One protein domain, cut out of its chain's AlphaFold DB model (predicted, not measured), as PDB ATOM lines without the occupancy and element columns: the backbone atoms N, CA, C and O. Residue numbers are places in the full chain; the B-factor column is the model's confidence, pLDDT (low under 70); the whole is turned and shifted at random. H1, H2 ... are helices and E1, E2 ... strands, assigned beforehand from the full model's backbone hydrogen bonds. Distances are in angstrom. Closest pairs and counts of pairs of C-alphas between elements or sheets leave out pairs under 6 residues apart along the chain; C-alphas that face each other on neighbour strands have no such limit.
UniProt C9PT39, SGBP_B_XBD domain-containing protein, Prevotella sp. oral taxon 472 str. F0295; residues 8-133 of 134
ATOM      1  N   ALA A   8      45.599   1.544 -34.030       91.00
ATOM      2  CA  ALA A   8      44.375   0.751 -34.077       91.00
ATOM      3  C   ALA A   8      44.229  -0.214 -32.884       91.00
ATOM      4  O   ALA A   8      43.108  -0.585 -32.546       91.00
ATOM      5  N   ASP A   9      45.340  -0.567 -32.229       93.50
ATOM      6  CA  ASP A   9      45.382  -1.468 -31.075       93.50
ATOM      7  C   ASP A   9      45.406  -0.718 -29.734       93.50
ATOM      8  O   ASP A   9      45.620  -1.336 -28.692       93.50
ATOM      9  N   LEU A  10      45.220   0.605 -29.736       95.31
ATOM     10  CA  LEU A  10      45.215   1.423 -28.527       95.31
ATOM     11  C   LEU A  10      43.813   1.896 -28.162       95.31
ATOM     12  O   LEU A  10      42.977   2.212 -29.010       95.31
ATOM     13  N   VAL A  11      43.585   1.999 -26.858       97.25
ATOM     14  CA  VAL A  11      42.356   2.509 -26.261       97.25
ATOM     15  C   VAL A  11      42.720   3.634 -25.304       97.25
ATOM     16  O   VAL A  11      43.519   3.438 -24.387       97.25
ATOM     17  N   LEU A  12      42.114   4.806 -25.497       98.00
ATOM     18  CA  LEU A  12      42.097   5.853 -24.486       98.00
ATOM     19  C   LEU A  12      41.149   5.430 -23.371       98.00
ATOM     20  O   LEU A  12      39.956   5.232 -23.605       98.00
ATOM     21  N   LYS A  13      41.684   5.297 -22.161       98.56
ATOM     22  CA  LYS A  13      40.910   5.098 -20.945       98.56
ATOM     23  C   LYS A  13      41.120   6.251 -19.982       98.56
ATOM     24  O   LYS A  13      42.205   6.816 -19.894       98.56
ATOM     25  N   PHE A  14      40.071   6.575 -19.253       98.75
ATOM     26  CA  PHE A  14      40.101   7.512 -18.141       98.75
ATOM     27  C   PHE A  14      38.953   7.169 -17.199       98.75
ATOM     28  O   PHE A  14      37.971   6.550 -17.610       98.75
ATOM     29  N   GLU A  15      39.082   7.556 -15.939       98.81
ATOM     30  CA  GLU A  15      37.963   7.524 -15.011       98.81
ATOM     31  C   GLU A  15      37.204   8.843 -15.119       98.81
ATOM     32  O   GLU A  15      37.812   9.911 -15.217       98.81
ATOM     33  N   CYS A  16      35.877   8.767 -15.115       98.62
ATOM     34  CA  CYS A  16      35.012   9.935 -15.125       98.62
ATOM     35  C   CYS A  16      33.942   9.827 -14.042       98.62
ATOM     36  O   CYS A  16      33.346   8.766 -13.848       98.62
ATOM     37  N   ARG A  17      33.671  10.940 -13.362       98.62
ATOM     38  CA  ARG A  17      32.516  11.105 -12.481       98.62
ATOM     39  C   ARG A  17      31.731  12.338 -12.915       98.62
ATOM     40  O   ARG A  17      32.297  13.420 -13.046       98.62
ATOM     41  N   VAL A  18      30.424  12.155 -13.090       98.56
ATOM     42  CA  VAL A  18      29.450  13.227 -13.320       98.56
ATOM     43  C   VAL A  18      28.473  13.204 -12.141       98.56
ATOM     44  O   VAL A  18      27.731  12.220 -12.009       98.56
ATOM     45  N   PRO A  19      28.494  14.213 -11.248       98.44
ATOM     46  CA  PRO A  19      27.641  14.237 -10.062       98.44
ATOM     47  C   PRO A  19      26.153  14.124 -10.400       98.44
ATOM     48  O   PRO A  19      25.698  14.634 -11.428       98.44
ATOM     49  N   ALA A  20      25.367  13.485  -9.528       97.69
ATOM     50  CA  ALA A  20      23.943  13.251  -9.791       97.69
ATOM     51  C   ALA A  20      23.141  14.556  -9.969       97.69
ATOM     52  O   ALA A  20      22.177  14.596 -10.733       97.69
ATOM     53  N   ASN A  21      23.564  15.638  -9.306       97.50
ATOM     54  CA  ASN A  21      22.957  16.970  -9.378       97.50
ATOM     55  C   ASN A  21      23.575  17.893 -10.448       97.50
ATOM     56  O   ASN A  21      23.223  19.070 -10.510       97.50
ATOM     57  N   LYS A  22      24.504  17.386 -11.266       97.94
ATOM     58  CA  LYS A  22      25.215  18.129 -12.319       97.94
ATOM     59  C   LYS A  22      25.176  17.362 -13.637       97.94
ATOM     60  O   LYS A  22      26.198  17.148 -14.288       97.94
ATOM     61  N   ALA A  23      23.979  16.895 -13.987       97.38
ATOM     62  CA  ALA A  23      23.763  16.079 -15.170       97.38
ATOM     63  C   ALA A  23      24.155  16.817 -16.461       97.38
ATOM     64  O   ALA A  23      23.985  18.028 -16.601       97.38
ATOM     65  N   TRP A  24      24.669  16.045 -17.410       98.38
ATOM     66  CA  TRP A  24      25.154  16.493 -18.705       98.38
ATOM     67  C   TRP A  24      24.147  16.150 -19.800       98.38
ATOM     68  O   TRP A  24      23.727  14.998 -19.888       98.38
ATOM     69  N   SER A  25      23.778  17.131 -20.629       98.38
ATOM     70  CA  SER A  25      22.716  16.976 -21.637       98.38
ATOM     71  C   SER A  25      23.015  17.613 -23.006       98.38
ATOM     72  O   SER A  25      22.149  17.601 -23.876       98.38
ATOM     73  N   ALA A  26      24.208  18.179 -23.223       98.31
ATOM     74  CA  ALA A  26      24.601  18.803 -24.493       98.31
ATOM     75  C   ALA A  26      26.115  18.838 -24.690       98.31
ATOM     76  O   ALA A  26      26.866  18.881 -23.723       98.31
ATOM     77  N   SER A  27      26.571  18.938 -25.940       98.19
ATOM     78  CA  SER A  27      27.988  18.873 -26.342       98.19
ATOM     79  C   SER A  27      28.653  17.516 -26.096       98.19
ATOM     80  O   SER A  27      28.245  16.755 -25.235       98.19
ATOM     81  N   ALA A  28      29.711  17.204 -26.829       98.25
ATOM     82  CA  ALA A  28      30.549  16.029 -26.663       98.25
ATOM     83  C   ALA A  28      31.765  16.371 -25.802       98.25
ATOM     84  O   ALA A  28      32.304  17.476 -25.896       98.25
ATOM     85  N   LEU A  29      32.266  15.396 -25.042       98.62
ATOM     86  CA  LEU A  29      33.641  15.462 -24.563       98.62
ATOM     87  C   LEU A  29      34.542  15.054 -25.732       98.62
ATOM     88  O   LEU A  29      34.654  13.869 -26.061       98.62
ATOM     89  N   GLN A  30      35.142  16.043 -26.392       98.44
ATOM     90  CA  GLN A  30      36.107  15.810 -27.458       98.44
ATOM     91  C   GLN A  30      37.450  15.423 -26.844       98.44
ATOM     92  O   GLN A  30      37.985  16.155 -26.012       98.44
ATOM     93  N   ALA A  31      38.006  14.295 -27.280       98.56
ATOM     94  CA  ALA A  31      39.365  13.869 -26.966       98.56
ATOM     95  C   ALA A  31      40.249  14.128 -28.190       98.56
ATOM     96  O   ALA A  31      40.130  13.440 -29.210       98.56
ATOM     97  N   ILE A  32      41.099  15.149 -28.103       98.31
ATOM     98  CA  ILE A  32      41.883  15.667 -29.224       98.31
ATOM     99  C   ILE A  32      43.358  15.373 -28.964       98.31
ATOM    100  O   ILE A  32      43.934  15.864 -27.996       98.31
ATOM    101  N   PHE A  33      43.961  14.577 -29.839       97.88
ATOM    102  CA  PHE A  33      45.404  14.367 -29.890       97.88
ATOM    103  C   PHE A  33      46.014  15.330 -30.914       97.88
ATOM    104  O   PHE A  33      45.458  15.493 -32.002       97.88
ATOM    105  N   THR A  34      47.125  15.976 -30.565       97.56
ATOM    106  CA  THR A  34      47.838  16.949 -31.408       97.56
ATOM    107  C   THR A  34      49.313  16.597 -31.553       97.56
ATOM    108  O   THR A  34      49.935  16.040 -30.648       97.56
ATOM    109  N   GLY A  35      49.887  16.928 -32.707       96.19
ATOM    110  CA  GLY A  35      51.329  16.871 -32.922       96.19
ATOM    111  C   GLY A  35      52.006  18.205 -32.619       96.19
ATOM    112  O   GLY A  35      51.360  19.249 -32.514       96.19
ATOM    113  N   ASN A  36      53.340  18.199 -32.593       96.00
ATOM    114  CA  ASN A  36      54.136  19.420 -32.401       96.00
ATOM    115  C   ASN A  36      53.944  20.456 -33.527       96.00
ATOM    116  O   ASN A  36      54.250  21.631 -33.337       96.00
ATOM    117  N   ALA A  37      53.452  20.033 -34.695       94.50
ATOM    118  CA  ALA A  37      53.085  20.933 -35.786       94.50
ATOM    119  C   ALA A  37      51.764  21.682 -35.523       94.50
ATOM    120  O   ALA A  37      51.576  22.775 -36.049       94.50
ATOM    121  N   ASP A  38      50.865  21.112 -34.715       96.00
ATOM    122  CA  ASP A  38      49.562  21.705 -34.410       96.00
ATOM    123  C   ASP A  38      49.670  22.697 -33.242       96.00
ATOM    124  O   ASP A  38      49.183  23.828 -33.314       96.00
ATOM    125  N   VAL A  39      50.308  22.273 -32.146       96.88
ATOM    126  CA  VAL A  39      50.462  23.082 -30.933       96.88
ATOM    127  C   VAL A  39      51.636  22.587 -30.093       96.88
ATOM    128  O   VAL A  39      51.863  21.390 -29.931       96.88
ATOM    129  N   THR A  40      52.377  23.530 -29.523       96.69
ATOM    130  CA  THR A  40      53.370  23.282 -28.471       96.69
ATOM    131  C   THR A  40      53.254  24.380 -27.424       96.69
ATOM    132  O   THR A  40      52.561  25.374 -27.640       96.69
ATOM    133  N   TYR A  41      53.963  24.244 -26.304       94.19
ATOM    134  CA  TYR A  41      54.055  25.328 -25.326       94.19
ATOM    135  C   TYR A  41      54.611  26.625 -25.946       94.19
ATOM    136  O   TYR A  41      54.117  27.711 -25.664       94.19
ATOM    137  N   THR A  42      55.601  26.518 -26.837       96.62
ATOM    138  CA  THR A  42      56.214  27.675 -27.512       96.62
ATOM    139  C   THR A  42      55.335  28.247 -28.629       96.62
ATOM    140  O   THR A  42      55.351  29.452 -28.850       96.62
ATOM    141  N   ASN A  43      54.551  27.408 -29.316       95.56
ATOM    142  CA  ASN A  43      53.590  27.809 -30.351       95.56
ATOM    143  C   ASN A  43      52.142  27.673 -29.844       95.56
ATOM    144  O   ASN A  43      51.309  26.982 -30.442       95.56
ATOM    145  N   ALA A  44      51.864  28.274 -28.688       96.44
ATOM    146  CA  ALA A  44      50.559  28.185 -28.053       96.44
ATOM    147  C   ALA A  44      49.485  28.869 -28.914       96.44
ATOM    148  O   ALA A  44      49.588  30.047 -29.252       96.44
ATOM    149  N   ASN A  45      48.438  28.127 -29.264       96.88
ATOM    150  CA  ASN A  45      47.297  28.614 -30.035       96.88
ATOM    151  C   ASN A  45      46.046  27.782 -29.706       96.88
ATOM    152  O   ASN A  45      46.138  26.787 -28.995       96.88
ATOM    153  N   SER A  46      44.885  28.178 -30.227       96.19
ATOM    154  CA  SER A  46      43.606  27.457 -30.094       96.19
ATOM    155  C   SER A  46      42.989  27.069 -31.446       96.19
ATOM    156  O   SER A  46      41.868  26.565 -31.511       96.19
ATOM    157  N   GLN A  47      43.705  27.290 -32.552       96.50
ATOM    158  CA  GLN A  47      43.183  27.077 -33.906       96.50
ATOM    159  C   GLN A  47      42.921  25.593 -34.193       96.50
ATOM    160  O   GLN A  47      42.030  25.254 -34.976       96.50
ATOM    161  N   TYR A  48      43.644  24.699 -33.513       95.81
ATOM    162  CA  TYR A  48      43.473  23.254 -33.640       95.81
ATOM    163  C   TYR A  48      42.072  22.762 -33.223       95.81
ATOM    164  O   TYR A  48      41.621  21.736 -33.736       95.81
ATOM    165  N   TYR A  49      41.328  23.513 -32.394       96.12
ATOM    166  CA  TYR A  49      39.937  23.180 -32.058       96.12
ATOM    167  C   TYR A  49      39.040  23.127 -33.303       96.12
ATOM    168  O   TYR A  49      38.253  22.192 -33.456       96.12
ATOM    169  N   GLY A  50      39.209  24.076 -34.231       95.12
ATOM    170  CA  GLY A  50      38.427  24.170 -35.471       95.12
ATOM    171  C   GLY A  50      39.016  23.412 -36.666       95.12
ATOM    172  O   GLY A  50      38.407  23.384 -37.736       95.12
ATOM    173  N   ASN A  51      40.196  22.797 -36.526       96.06
ATOM    174  CA  ASN A  51      40.884  22.148 -37.642       96.06
ATOM    175  C   ASN A  51      40.182  20.841 -38.060       96.06
ATOM    176  O   ASN A  51      40.290  19.817 -37.385       96.06
ATOM    177  N   LYS A  52      39.509  20.848 -39.216       95.88
ATOM    178  CA  LYS A  52      38.780  19.684 -39.762       95.88
ATOM    179  C   LYS A  52      39.689  18.532 -40.226       95.88
ATOM    180  O   LYS A  52      39.198  17.423 -40.428       95.88
ATOM    181  N   GLY A  53      40.996  18.768 -40.363       95.19
ATOM    182  CA  GLY A  53      42.000  17.734 -40.639       95.19
ATOM    183  C   GLY A  53      42.602  17.080 -39.397       95.19
ATOM    184  O   GLY A  53      43.417  16.161 -39.523       95.19
ATOM    185  N   LEU A  54      42.210  17.528 -38.203       96.06
ATOM    186  CA  LEU A  54      42.630  16.926 -36.946       96.06
ATOM    187  C   LEU A  54      41.528  15.982 -36.429       96.06
ATOM    188  O   LEU A  54      40.481  16.460 -35.975       96.06
ATOM    189  N   PRO A  55      41.711  14.655 -36.515       97.06
ATOM    190  CA  PRO A  55      40.729  13.695 -36.043       97.06
ATOM    191  C   PRO A  55      40.682  13.678 -34.518       97.06
ATOM    192  O   PRO A  55      41.705  13.792 -33.843       97.06
ATOM    193  N   ARG A  56      39.483  13.495 -33.975       97.94
ATOM    194  CA  ARG A  56      39.245  13.385 -32.535       97.94
ATOM    195  C   ARG A  56      38.237  12.295 -32.219       97.94
ATOM    196  O   ARG A  56      37.467  11.871 -33.085       97.94
ATOM    197  N   GLY A  57      38.255  11.856 -30.970       98.44
ATOM    198  CA  GLY A  57      37.212  11.022 -30.397       98.44
ATOM    199  C   GLY A  57      36.107  11.907 -29.835       98.44
ATOM    200  O   GLY A  57      36.389  12.974 -29.293       98.44
ATOM    201  N   LEU A  58      34.859  11.460 -29.949       98.38
ATOM    202  CA  LEU A  58      33.701  12.121 -29.352       98.38
ATOM    203  C   LEU A  58      33.046  11.152 -28.373       98.38
ATOM    204  O   LEU A  58      32.613  10.072 -28.773       98.38
ATOM    205  N   TRP A  59      32.978  11.527 -27.098       98.38
ATOM    206  CA  TRP A  59      32.181  10.804 -26.111       98.38
ATOM    207  C   TRP A  59      30.905  11.596 -25.822       98.38
ATOM    208  O   TRP A  59      30.979  12.746 -25.392       98.38
ATOM    209  N   ILE A  60      29.745  10.994 -26.111       98.19
ATOM    210  CA  ILE A  60      28.421  11.637 -26.022       98.19
ATOM    211  C   ILE A  60      27.448  10.721 -25.254       98.19
ATOM    212  O   ILE A  60      26.517  10.160 -25.829       98.19
ATOM    213  N   PRO A  61      27.669  10.489 -23.950       97.94
ATOM    214  CA  PRO A  61      26.908   9.504 -23.190       97.94
ATOM    215  C   PRO A  61      25.451   9.922 -22.930       97.94
ATOM    216  O   PRO A  61      24.608   9.065 -22.690       97.94
ATOM    217  N   TRP A  62      25.133  11.216 -23.021       98.19
ATOM    218  CA  TRP A  62      23.764  11.722 -22.889       98.19
ATOM    219  C   TRP A  62      22.914  11.510 -24.140       98.19
ATOM    220  O   TRP A  62      21.697  11.611 -24.048       98.19
ATOM    221  N   GLN A  63      23.501  11.193 -25.298       97.31
ATOM    222  CA  GLN A  63      22.763  11.137 -26.566       97.31
ATOM    223  C   GLN A  63      21.609  10.123 -26.548       97.31
ATOM    224  O   GLN A  63      20.579  10.358 -27.171       97.31
ATOM    225  N   ALA A  64      21.768   8.999 -25.846       94.75
ATOM    226  CA  ALA A  64      20.756   7.945 -25.817       94.75
ATOM    227  C   ALA A  64      19.543   8.286 -24.931       94.75
ATOM    228  O   ALA A  64      18.437   7.830 -25.209       94.75
ATOM    229  N   SER A  65      19.745   9.061 -23.863       96.50
ATOM    230  CA  SER A  65      18.740   9.340 -22.822       96.50
ATOM    231  C   SER A  65      18.335  10.814 -22.722       96.50
ATOM    232  O   SER A  65      17.411  11.137 -21.981       96.50
ATOM    233  N   GLY A  66      19.038  11.715 -23.409       97.62
ATOM    234  CA  GLY A  66      18.911  13.172 -23.282       97.62
ATOM    235  C   GLY A  66      19.565  13.762 -22.026       97.62
ATOM    236  O   GLY A  66      19.639  14.977 -21.892       97.62
ATOM    237  N   SER A  67      20.043  12.931 -21.097       97.88
ATOM    238  CA  SER A  67      20.704  13.358 -19.862       97.88
ATOM    239  C   SER A  67      21.591  12.242 -19.320       97.88
ATOM    240  O   SER A  67      21.222  11.065 -19.373       97.88
ATOM    241  N   TYR A  68      22.757  12.597 -18.790       98.50
ATOM    242  CA  TYR A  68      23.726  11.651 -18.259       98.50
ATOM    243  C   TYR A  68      24.323  12.126 -16.936       98.50
ATOM    244  O   TYR A  68      24.750  13.269 -16.797       98.50
ATOM    245  N   ASN A  69      24.410  11.213 -15.975       98.19
ATOM    246  CA  ASN A  69      25.264  11.321 -14.800       98.19
ATOM    247  C   ASN A  69      25.739   9.916 -14.405       98.19
ATOM    248  O   ASN A  69      25.228   8.917 -14.912       98.19
ATOM    249  N   THR A  70      26.713   9.826 -13.502       98.25
ATOM    250  CA  THR A  70      27.260   8.537 -13.051       98.25
ATOM    251  C   THR A  70      26.769   8.140 -11.657       98.25
ATOM    252  O   THR A  70      27.345   7.250 -11.029       98.25
ATOM    253  N   GLY A  71      25.727   8.803 -11.139       97.56
ATOM    254  CA  GLY A  71      25.224   8.584  -9.781       97.56
ATOM    255  C   GLY A  71      26.304   8.785  -8.717       97.56
ATOM    256  O   GLY A  71      26.444   7.952  -7.823       97.56
ATOM    257  N   ASP A  72      27.123   9.829  -8.881       97.94
ATOM    258  CA  ASP A  72      28.256  10.176  -8.014       97.94
ATOM    259  C   ASP A  72      29.403   9.158  -7.963       97.94
ATOM    260  O   ASP A  72      30.321   9.309  -7.156       97.94
ATOM    261  N   LYS A  73      29.410   8.158  -8.849       98.44
ATOM    262  CA  LYS A  73      30.457   7.132  -8.912       98.44
ATOM    263  C   LYS A  73      31.459   7.419 -10.020       98.44
ATOM    264  O   LYS A  73      31.127   8.028 -11.035       98.44
ATOM    265  N   TRP A  74      32.681   6.938  -9.835       98.75
ATOM    266  CA  TRP A  74      33.665   6.873 -10.909       98.75
ATOM    267  C   TRP A  74      33.339   5.709 -11.842       98.75
ATOM    268  O   TRP A  74      33.060   4.600 -11.381       98.75
ATOM    269  N   VAL A  75      33.372   5.967 -13.147       98.50
ATOM    270  CA  VAL A  75      33.234   4.951 -14.193       98.50
ATOM    271  C   VAL A  75      34.427   5.012 -15.137       98.50
ATOM    272  O   VAL A  75      34.894   6.098 -15.485       98.50
ATOM    273  N   THR A  76      34.880   3.851 -15.602       98.62
ATOM    274  CA  THR A  76      35.934   3.782 -16.614       98.62
ATOM    275  C   THR A  76      35.344   4.031 -17.993       98.62
ATOM    276  O   THR A  76      34.566   3.227 -18.509       98.62
ATOM    277  N   VAL A  77      35.767   5.115 -18.633       98.50
ATOM    278  CA  VAL A  77      35.482   5.390 -20.041       98.50
ATOM    279  C   VAL A  77      36.545   4.710 -20.893       98.50
ATOM    280  O   VAL A  77      37.724   4.706 -20.546       98.50
ATOM    281  N   SER A  78      36.133   4.096 -22.001       98.19
ATOM    282  CA  SER A  78      37.029   3.426 -22.949       98.19
ATOM    283  C   SER A  78      36.701   3.865 -24.371       98.19
ATOM    284  O   SER A  78      35.604   3.615 -24.860       98.19
ATOM    285  N   MET A  79      37.659   4.506 -25.036       98.19
ATOM    286  CA  MET A  79      37.531   5.017 -26.397       98.19
ATOM    287  C   MET A  79      38.647   4.426 -27.269       98.19
ATOM    288  O   MET A  79      39.799   4.854 -27.160       98.19
ATOM    289  N   PRO A  80      38.352   3.430 -28.122       97.06
ATOM    290  CA  PRO A  80      39.332   2.894 -29.062       97.06
ATOM    291  C   PRO A  80      39.853   3.996 -29.985       97.06
ATOM    292  O   PRO A  80      39.056   4.733 -30.567       97.06
ATOM    293  N   LEU A  81      41.173   4.099 -30.166       96.88
ATOM    294  CA  LEU A  81      41.749   5.120 -31.047       96.88
ATOM    295  C   LEU A  81      41.375   4.900 -32.520       96.88
ATOM    296  O   LEU A  81      41.349   5.850 -33.295       96.88
ATOM    297  N   SER A  82      40.994   3.679 -32.904       94.56
ATOM    298  CA  SER A  82      40.425   3.376 -34.224       94.56
ATOM    299  C   SER A  82      39.113   4.120 -34.518       94.56
ATOM    300  O   SER A  82      38.770   4.304 -35.684       94.56
ATOM    301  N   ALA A  83      38.399   4.590 -33.489       95.50
ATOM    302  CA  ALA A  83      37.189   5.399 -33.634       95.50
ATOM    303  C   ALA A  83      37.471   6.913 -33.733       95.50
ATOM    304  O   ALA A  83      36.543   7.698 -33.929       95.50
ATOM    305  N   PHE A  84      38.732   7.351 -33.607       97.75
ATOM    306  CA  PHE A  84      39.105   8.766 -33.680       97.75
ATOM    307  C   PHE A  84      39.195   9.180 -35.147       97.75
ATOM    308  O   PHE A  84      40.262   9.189 -35.758       97.75
ATOM    309  N   ASN A  85      38.040   9.497 -35.724       97.56
ATOM    310  CA  ASN A  85      37.906   9.884 -37.125       97.56
ATOM    311  C   ASN A  85      36.963  11.077 -37.324       97.56
ATOM    312  O   ASN A  85      36.498  11.304 -38.441       97.56
ATOM    313  N   LYS A  86      36.655  11.823 -36.254       98.31
ATOM    314  CA  LYS A  86      35.655  12.894 -36.277       98.31
ATOM    315  C   LYS A  86      36.265  14.294 -36.265       98.31
ATOM    316  O   LYS A  86      37.372  14.497 -35.769       98.31
ATOM    317  N   THR A  87      35.527  15.263 -36.801       97.94
ATOM    318  CA  THR A  87      35.721  16.700 -36.570       97.94
ATOM    319  C   THR A  87      34.984  17.133 -35.300       97.94
ATOM    320  O   THR A  87      34.268  16.342 -34.683       97.94
ATOM    321  N   GLY A  88      35.125  18.405 -34.917       96.31
ATOM    322  CA  GLY A  88      34.386  18.968 -33.786       96.31
ATOM    323  C   GLY A  88      32.862  18.991 -33.969       96.31
ATOM    324  O   GLY A  88      32.156  19.041 -32.973       96.31
ATOM    325  N   ASP A  89      32.360  18.868 -35.200       95.81
ATOM    326  CA  ASP A  89      30.924  18.849 -35.527       95.81
ATOM    327  C   ASP A  89      30.421  17.437 -35.887       95.81
ATOM    328  O   ASP A  89      29.416  17.281 -36.575       95.81
ATOM    329  N   GLY A  90      31.157  16.386 -35.505       96.88
ATOM    330  CA  GLY A  90      30.739  14.990 -35.715       96.88
ATOM    331  C   GLY A  90      30.887  14.452 -37.146       96.88
ATOM    332  O   GLY A  90      30.617  13.271 -37.395       96.88
ATOM    333  N   GLN A  91      31.366  15.271 -38.086       97.69
ATOM    334  CA  GLN A  91      31.671  14.847 -39.457       97.69
ATOM    335  C   GLN A  91      32.972  14.046 -39.517       97.69
ATOM    336  O   GLN A  91      33.766  14.075 -38.583       97.69
ATOM    337  N   THR A  92      33.217  13.332 -40.613       97.88
ATOM    338  CA  THR A  92      34.491  12.626 -40.819       97.88
ATOM    339  C   THR A  92      35.637  13.627 -41.001       97.88
ATOM    340  O   THR A  92      35.531  14.558 -41.798       97.88
ATOM    341  N   ALA A  93      36.731  13.446 -40.261       97.62
ATOM    342  CA  ALA A  93      37.943  14.249 -40.400       97.62
ATOM    343  C   ALA A  93      38.654  13.949 -41.726       97.62
ATOM    344  O   ALA A  93      38.642  12.815 -42.205       97.62
ATOM    345  N   SER A  94      39.317  14.953 -42.306       96.25
ATOM    346  CA  SER A  94      39.971  14.794 -43.615       96.25
ATOM    347  C   SER A  94      41.279  13.995 -43.570       96.25
ATOM    348  O   SER A  94      41.798  13.634 -44.622       96.25
ATOM    349  N   SER A  95      41.815  13.728 -42.375       95.06
ATOM    350  CA  SER A  95      43.062  12.982 -42.186       95.06
ATOM    351  C   SER A  95      42.935  11.991 -41.022       95.06
ATOM    352  O   SER A  95      42.242  12.293 -40.046       95.06
ATOM    353  N   PRO A  96      43.608  10.827 -41.090       94.69
ATOM    354  CA  PRO A  96      43.588   9.836 -40.020       94.69
ATOM    355  C   PRO A  96      44.419  10.278 -38.809       94.69
ATOM    356  O   PRO A  96      45.234  11.204 -38.884       94.69
ATOM    357  N   LEU A  97      44.205   9.609 -37.671       96.00
ATOM    358  CA  LEU A  97      45.053   9.771 -36.493       96.00
ATOM    359  C   LEU A  97      46.367   9.017 -36.724       96.00
ATOM    360  O   LEU A  97      46.359   7.851 -37.119       96.00
ATOM    361  N   THR A  98      47.487   9.681 -36.468       93.75
ATOM    362  CA  THR A  98      48.843   9.171 -36.704       93.75
ATOM    363  C   THR A  98      49.701   9.321 -35.446       93.75
ATOM    364  O   THR A  98      49.338  10.040 -34.515       93.75
ATOM    365  N   LYS A  99      50.825   8.591 -35.362       91.81
ATOM    366  CA  LYS A  99      51.602   8.475 -34.112       91.81
ATOM    367  C   LYS A  99      52.301   9.784 -33.749       91.81
ATOM    368  O   LYS A  99      52.440  10.098 -32.575       91.81
ATOM    369  N   ASP A 100      52.695  10.555 -34.755       92.38
ATOM    370  CA  ASP A 100      53.281  11.892 -34.624       92.38
ATOM    371  C   ASP A 100      52.313  12.919 -34.017       92.38
ATOM    372  O   ASP A 100      52.754  13.963 -33.542       92.38
ATOM    373  N   ARG A 101      51.009  12.605 -33.965       94.00
ATOM    374  CA  ARG A 101      49.982  13.419 -33.304       94.00
ATOM    375  C   ARG A 101      49.736  13.035 -31.845       94.00
ATOM    376  O   ARG A 101      48.798  13.536 -31.246       94.00
ATOM    377  N   LEU A 102      50.537  12.146 -31.256       94.38
ATOM    378  CA  LEU A 102      50.400  11.727 -29.854       94.38
ATOM    379  C   LEU A 102      51.356  12.488 -28.917       94.38
ATOM    380  O   LEU A 102      51.841  11.915 -27.942       94.38
ATOM    381  N   THR A 103      51.659  13.758 -29.212       94.88
ATOM    382  CA  THR A 103      52.573  14.585 -28.399       94.88
ATOM    383  C   THR A 103      51.847  15.614 -27.536       94.88
ATOM    384  O   THR A 103      52.366  16.011 -26.494       94.88
ATOM    385  N   GLY A 104      50.635  16.006 -27.925       95.50
ATOM    386  CA  GLY A 104      49.714  16.824 -27.149       95.50
ATOM    387  C   GLY A 104      48.358  16.142 -26.990       95.50
ATOM    388  O   GLY A 104      47.962  15.287 -27.786       95.50
ATOM    389  N   PHE A 105      47.648  16.505 -25.925       97.50
ATOM    390  CA  PHE A 105      46.331  15.963 -25.621       97.50
ATOM    391  C   PHE A 105      45.436  17.034 -25.004       97.50
ATOM    392  O   PHE A 105      45.877  17.836 -24.179       97.50
ATOM    393  N   THR A 106      44.167  17.049 -25.398       97.94
ATOM    394  CA  THR A 106      43.174  17.988 -24.879       97.94
ATOM    395  C   THR A 106      41.819  17.317 -24.740       97.94
ATOM    396  O   THR A 106      41.335  16.663 -25.665       97.94
ATOM    397  N   PHE A 107      41.186  17.543 -23.591       98.50
ATOM    398  CA  PHE A 107      39.748  17.387 -23.446       98.50
ATOM    399  C   PHE A 107      39.066  18.725 -23.697       98.50
ATOM    400  O   PHE A 107      39.437  19.731 -23.093       98.50
ATOM    401  N   PHE A 108      38.065  18.732 -24.570       97.75
ATOM    402  CA  PHE A 108      37.285  19.927 -24.857       97.75
ATOM    403  C   PHE A 108      35.798  19.590 -24.892       97.75
ATOM    404  O   PHE A 108      35.363  18.776 -25.703       97.75
ATOM    405  N   LEU A 109      35.021  20.188 -23.989       97.50
ATOM    406  CA  LEU A 109      33.574  20.004 -23.934       97.50
ATOM    407  C   LEU A 109      32.909  20.988 -24.903       97.50
ATOM    408  O   LEU A 109      32.716  22.155 -24.570       97.50
ATOM    409  N   TRP A 110      32.626  20.537 -26.123       96.94
ATOM    410  CA  TRP A 110      32.049  21.376 -27.177       96.94
ATOM    411  C   TRP A 110      31.400  20.527 -28.279       96.94
ATOM    412  O   TRP A 110      31.888  19.432 -28.562       96.94
ATOM    413  N   SER A 111      30.337  21.044 -28.913       95.62
ATOM    414  CA  SER A 111      29.646  20.499 -30.105       95.62
ATOM    415  C   SER A 111      29.654  18.960 -30.179       95.62
ATOM    416  O   SER A 111      29.287  18.311 -29.218       95.62
ATOM    417  N   GLY A 112      30.048  18.332 -31.282       94.88
ATOM    418  CA  GLY A 112      29.996  16.881 -31.490       94.88
ATOM    419  C   GLY A 112      28.964  16.443 -32.527       94.88
ATOM    420  O   GLY A 112      28.834  15.248 -32.785       94.88
ATOM    421  N   GLY A 113      28.265  17.399 -33.149       96.38
ATOM    422  CA  GLY A 113      27.337  17.144 -34.256       96.38
ATOM    423  C   GLY A 113      25.955  16.642 -33.845       96.38
ATOM    424  O   GLY A 113      25.168  16.270 -34.710       96.38
ATOM    425  N   VAL A 114      25.659  16.624 -32.545       96.88
ATOM    426  CA  VAL A 114      24.354  16.250 -31.999       96.88
ATOM    427  C   VAL A 114      23.874  17.387 -31.112       96.88
ATOM    428  O   VAL A 114      24.596  17.828 -30.216       96.88
ATOM    429  N   GLU A 115      22.667  17.873 -31.383       96.75
ATOM    430  CA  GLU A 115      22.024  18.901 -30.573       96.75
ATOM    431  C   GLU A 115      21.557  18.303 -29.240       96.75
ATOM    432  O   GLU A 115      21.022  17.196 -29.196       96.75
ATOM    433  N   GLY A 116      21.807  19.027 -28.151       97.44
ATOM    434  CA  GLY A 116      21.370  18.666 -26.805       97.44
ATOM    435  C   GLY A 116      20.580  19.803 -26.164       97.44
ATOM    436  O   GLY A 116      20.208  20.762 -26.835       97.44
ATOM    437  N   THR A 117      20.346  19.720 -24.858       98.06
ATOM    438  CA  THR A 117      19.643  20.764 -24.096       98.06
ATOM    439  C   THR A 117      20.581  21.521 -23.167       98.06
ATOM    440  O   THR A 117      21.579  20.971 -22.696       98.06
ATOM    441  N   ASP A 118      20.224  22.767 -22.856       98.00
ATOM    442  CA  ASP A 118      20.972  23.602 -21.917       98.00
ATOM    443  C   ASP A 118      21.210  22.888 -20.573       98.00
ATOM    444  O   ASP A 118      20.336  22.173 -20.068       98.00
ATOM    445  N   CYS A 119      22.425  23.015 -20.037       97.62
ATOM    446  CA  CYS A 119      22.854  22.354 -18.805       97.62
ATOM    447  C   CYS A 119      24.130  22.992 -18.233       97.62
ATOM    448  O   CYS A 119      24.907  23.622 -18.944       97.62
ATOM    449  N   GLU A 120      24.385  22.753 -16.945       97.88
ATOM    450  CA  GLU A 120      25.602  23.179 -16.239       97.88
ATOM    451  C   GLU A 120      26.344  21.954 -15.675       97.88
ATOM    452  O   GLU A 120      26.315  21.708 -14.461       97.88
ATOM    453  N   PRO A 121      26.946  21.117 -16.538       97.69
ATOM    454  CA  PRO A 121      27.533  19.861 -16.106       97.69
ATOM    455  C   PRO A 121      28.840  20.070 -15.340       97.69
ATOM    456  O   PRO A 121      29.588  21.018 -15.574       97.69
ATOM    457  N   GLU A 122      29.156  19.112 -14.474       97.94
ATOM    458  CA  GLU A 122      30.444  19.014 -13.791       97.94
ATOM    459  C   GLU A 122      31.069  17.661 -14.129       97.94
ATOM    460  O   GLU A 122      30.433  16.617 -13.986       97.94
ATOM    461  N   LEU A 123      32.307  17.681 -14.626       98.12
ATOM    462  CA  LEU A 123      33.037  16.477 -15.010       98.12
ATOM    463  C   LEU A 123      34.320  16.399 -14.187       98.12
ATOM    464  O   LEU A 123      35.194  17.259 -14.297       98.12
ATOM    465  N   HIS A 124      34.458  15.337 -13.399       98.44
ATOM    466  CA  HIS A 124      35.726  14.972 -12.770       98.44
ATOM    467  C   HIS A 124      36.387  13.894 -13.613       98.44
ATOM    468  O   HIS A 124      35.735  12.916 -13.981       98.44
ATOM    469  N   ILE A 125      37.662  14.084 -13.939       98.62
ATOM    470  CA  ILE A 125      38.438  13.182 -14.791       98.62
ATOM    471  C   ILE A 125      39.719  12.803 -14.055       98.62
ATOM    472  O   ILE A 125      40.389  13.672 -13.503       98.62
ATOM    473  N   ASP A 126      40.064  11.517 -14.077       98.69
ATOM    474  CA  ASP A 126      41.295  10.996 -13.483       98.69
ATOM    475  C   ASP A 126      41.864   9.818 -14.300       98.69
ATOM    476  O   ASP A 126      41.189   9.245 -15.160       98.69
ATOM    477  N   ASN A 127      43.122   9.449 -14.047       98.44
ATOM    478  CA  ASN A 127      43.821   8.294 -14.625       98.44
ATOM    479  C   ASN A 127      43.756   8.219 -16.159       98.44
ATOM    480  O   ASN A 127      43.529   7.145 -16.729       98.44
ATOM    481  N   VAL A 128      43.952   9.349 -16.841       98.50
ATOM    482  CA  VAL A 128      44.013   9.394 -18.307       98.50
ATOM    483  C   VAL A 128      45.201   8.570 -18.793       98.50
ATOM    484  O   VAL A 128      46.349   8.833 -18.435       98.50
ATOM    485  N   ARG A 129      44.925   7.549 -19.603       97.12
ATOM    486  CA  ARG A 129      45.920   6.566 -20.034       97.12
ATOM    487  C   ARG A 129      45.577   5.983 -21.394       97.12
ATOM    488  O   ARG A 129      44.418   5.738 -21.713       97.12
ATOM    489  N   LEU A 130      46.606   5.703 -22.180       95.62
ATOM    490  CA  LEU A 130      46.497   4.820 -23.333       95.62
ATOM    491  C   LEU A 130      46.866   3.406 -22.886       95.62
ATOM    492  O   LEU A 130      47.857   3.218 -22.182       95.62
ATOM    493  N   VAL A 131      46.073   2.417 -23.289       95.19
ATOM    494  CA  VAL A 131      46.338   0.997 -23.023       95.19
ATOM    495  C   VAL A 131      46.165   0.176 -24.299       95.19
ATOM    496  O   VAL A 131      45.381   0.575 -25.164       95.19
ATOM    497  N   PRO A 132      46.856  -0.967 -24.434       94.19
ATOM    498  CA  PRO A 132      46.543  -1.940 -25.473       94.19
ATOM    499  C   PRO A 132      45.082  -2.415 -25.391       94.19
ATOM    500  O   PRO A 132      44.511  -2.536 -24.307       94.19
ATOM    501  N   ALA A 133      44.476  -2.688 -26.545       86.69
ATOM    502  CA  ALA A 133      43.127  -3.241 -26.658       86.69
ATOM    503  C   ALA A 133      43.049  -4.738 -26.297       86.69
ATOM    504  O   ALA A 133      41.945  -5.258 -26.126       86.69
TER     505      ALA A 133
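Overview. This is residues 8 to 133 of the 134 residues of the protein "SGBP_B_XBD domain-containing protein" of Prevotella sp. oral taxon 472 str. F0295 (UniProt C9PT39). Little regular structure, around a small sandwich: two three-stranded sheets face each other with strands crossed, amid long loops. The 126 printed residues hold E1, E2, H1, E3, E4, E5 and E6, in that order; named elements hold 45, mostly strand. Both sheets, E4-E1-E6 and E3-E2-E5, are antiparallel. The whole is compact, radius of gyration of the C-alphas 14.6 A, spanning 40 by 29 by 27 A.

Arrangement. E1, residues 10 to 17, is the inner strand between E4, 75 to 80, with N 12 and O 79 at 2.9 A, and E6, 124 to 132, with N 13 and O 129 at 2.8 A. E2, 28 to 34, is the inner strand between E3, 56 to 59, with N 31 and O 57 at 2.9 A, and E5, 104 to 110, with N 30 and O 108 at 2.8 A. H1, 47 to 50, only grazes that sheet with residues 48 to 49; it is too short for any O i to N i+4 pair. The closest C-alphas of E3 and E4, Gly 57 and Met 79, are 7.2 A apart.

Along the chain. E1 spans 22.6 A from C-alpha 10 at (45.215, 1.423, -28.527); E6 spans 23.8 A to C-alpha 132 at (46.543, -1.940, -25.473).

Size, cuts and confidence. The printed part has no cut. The link E4 to E5 is long, 23 residues. No printed residue is under 70 in pLDDT.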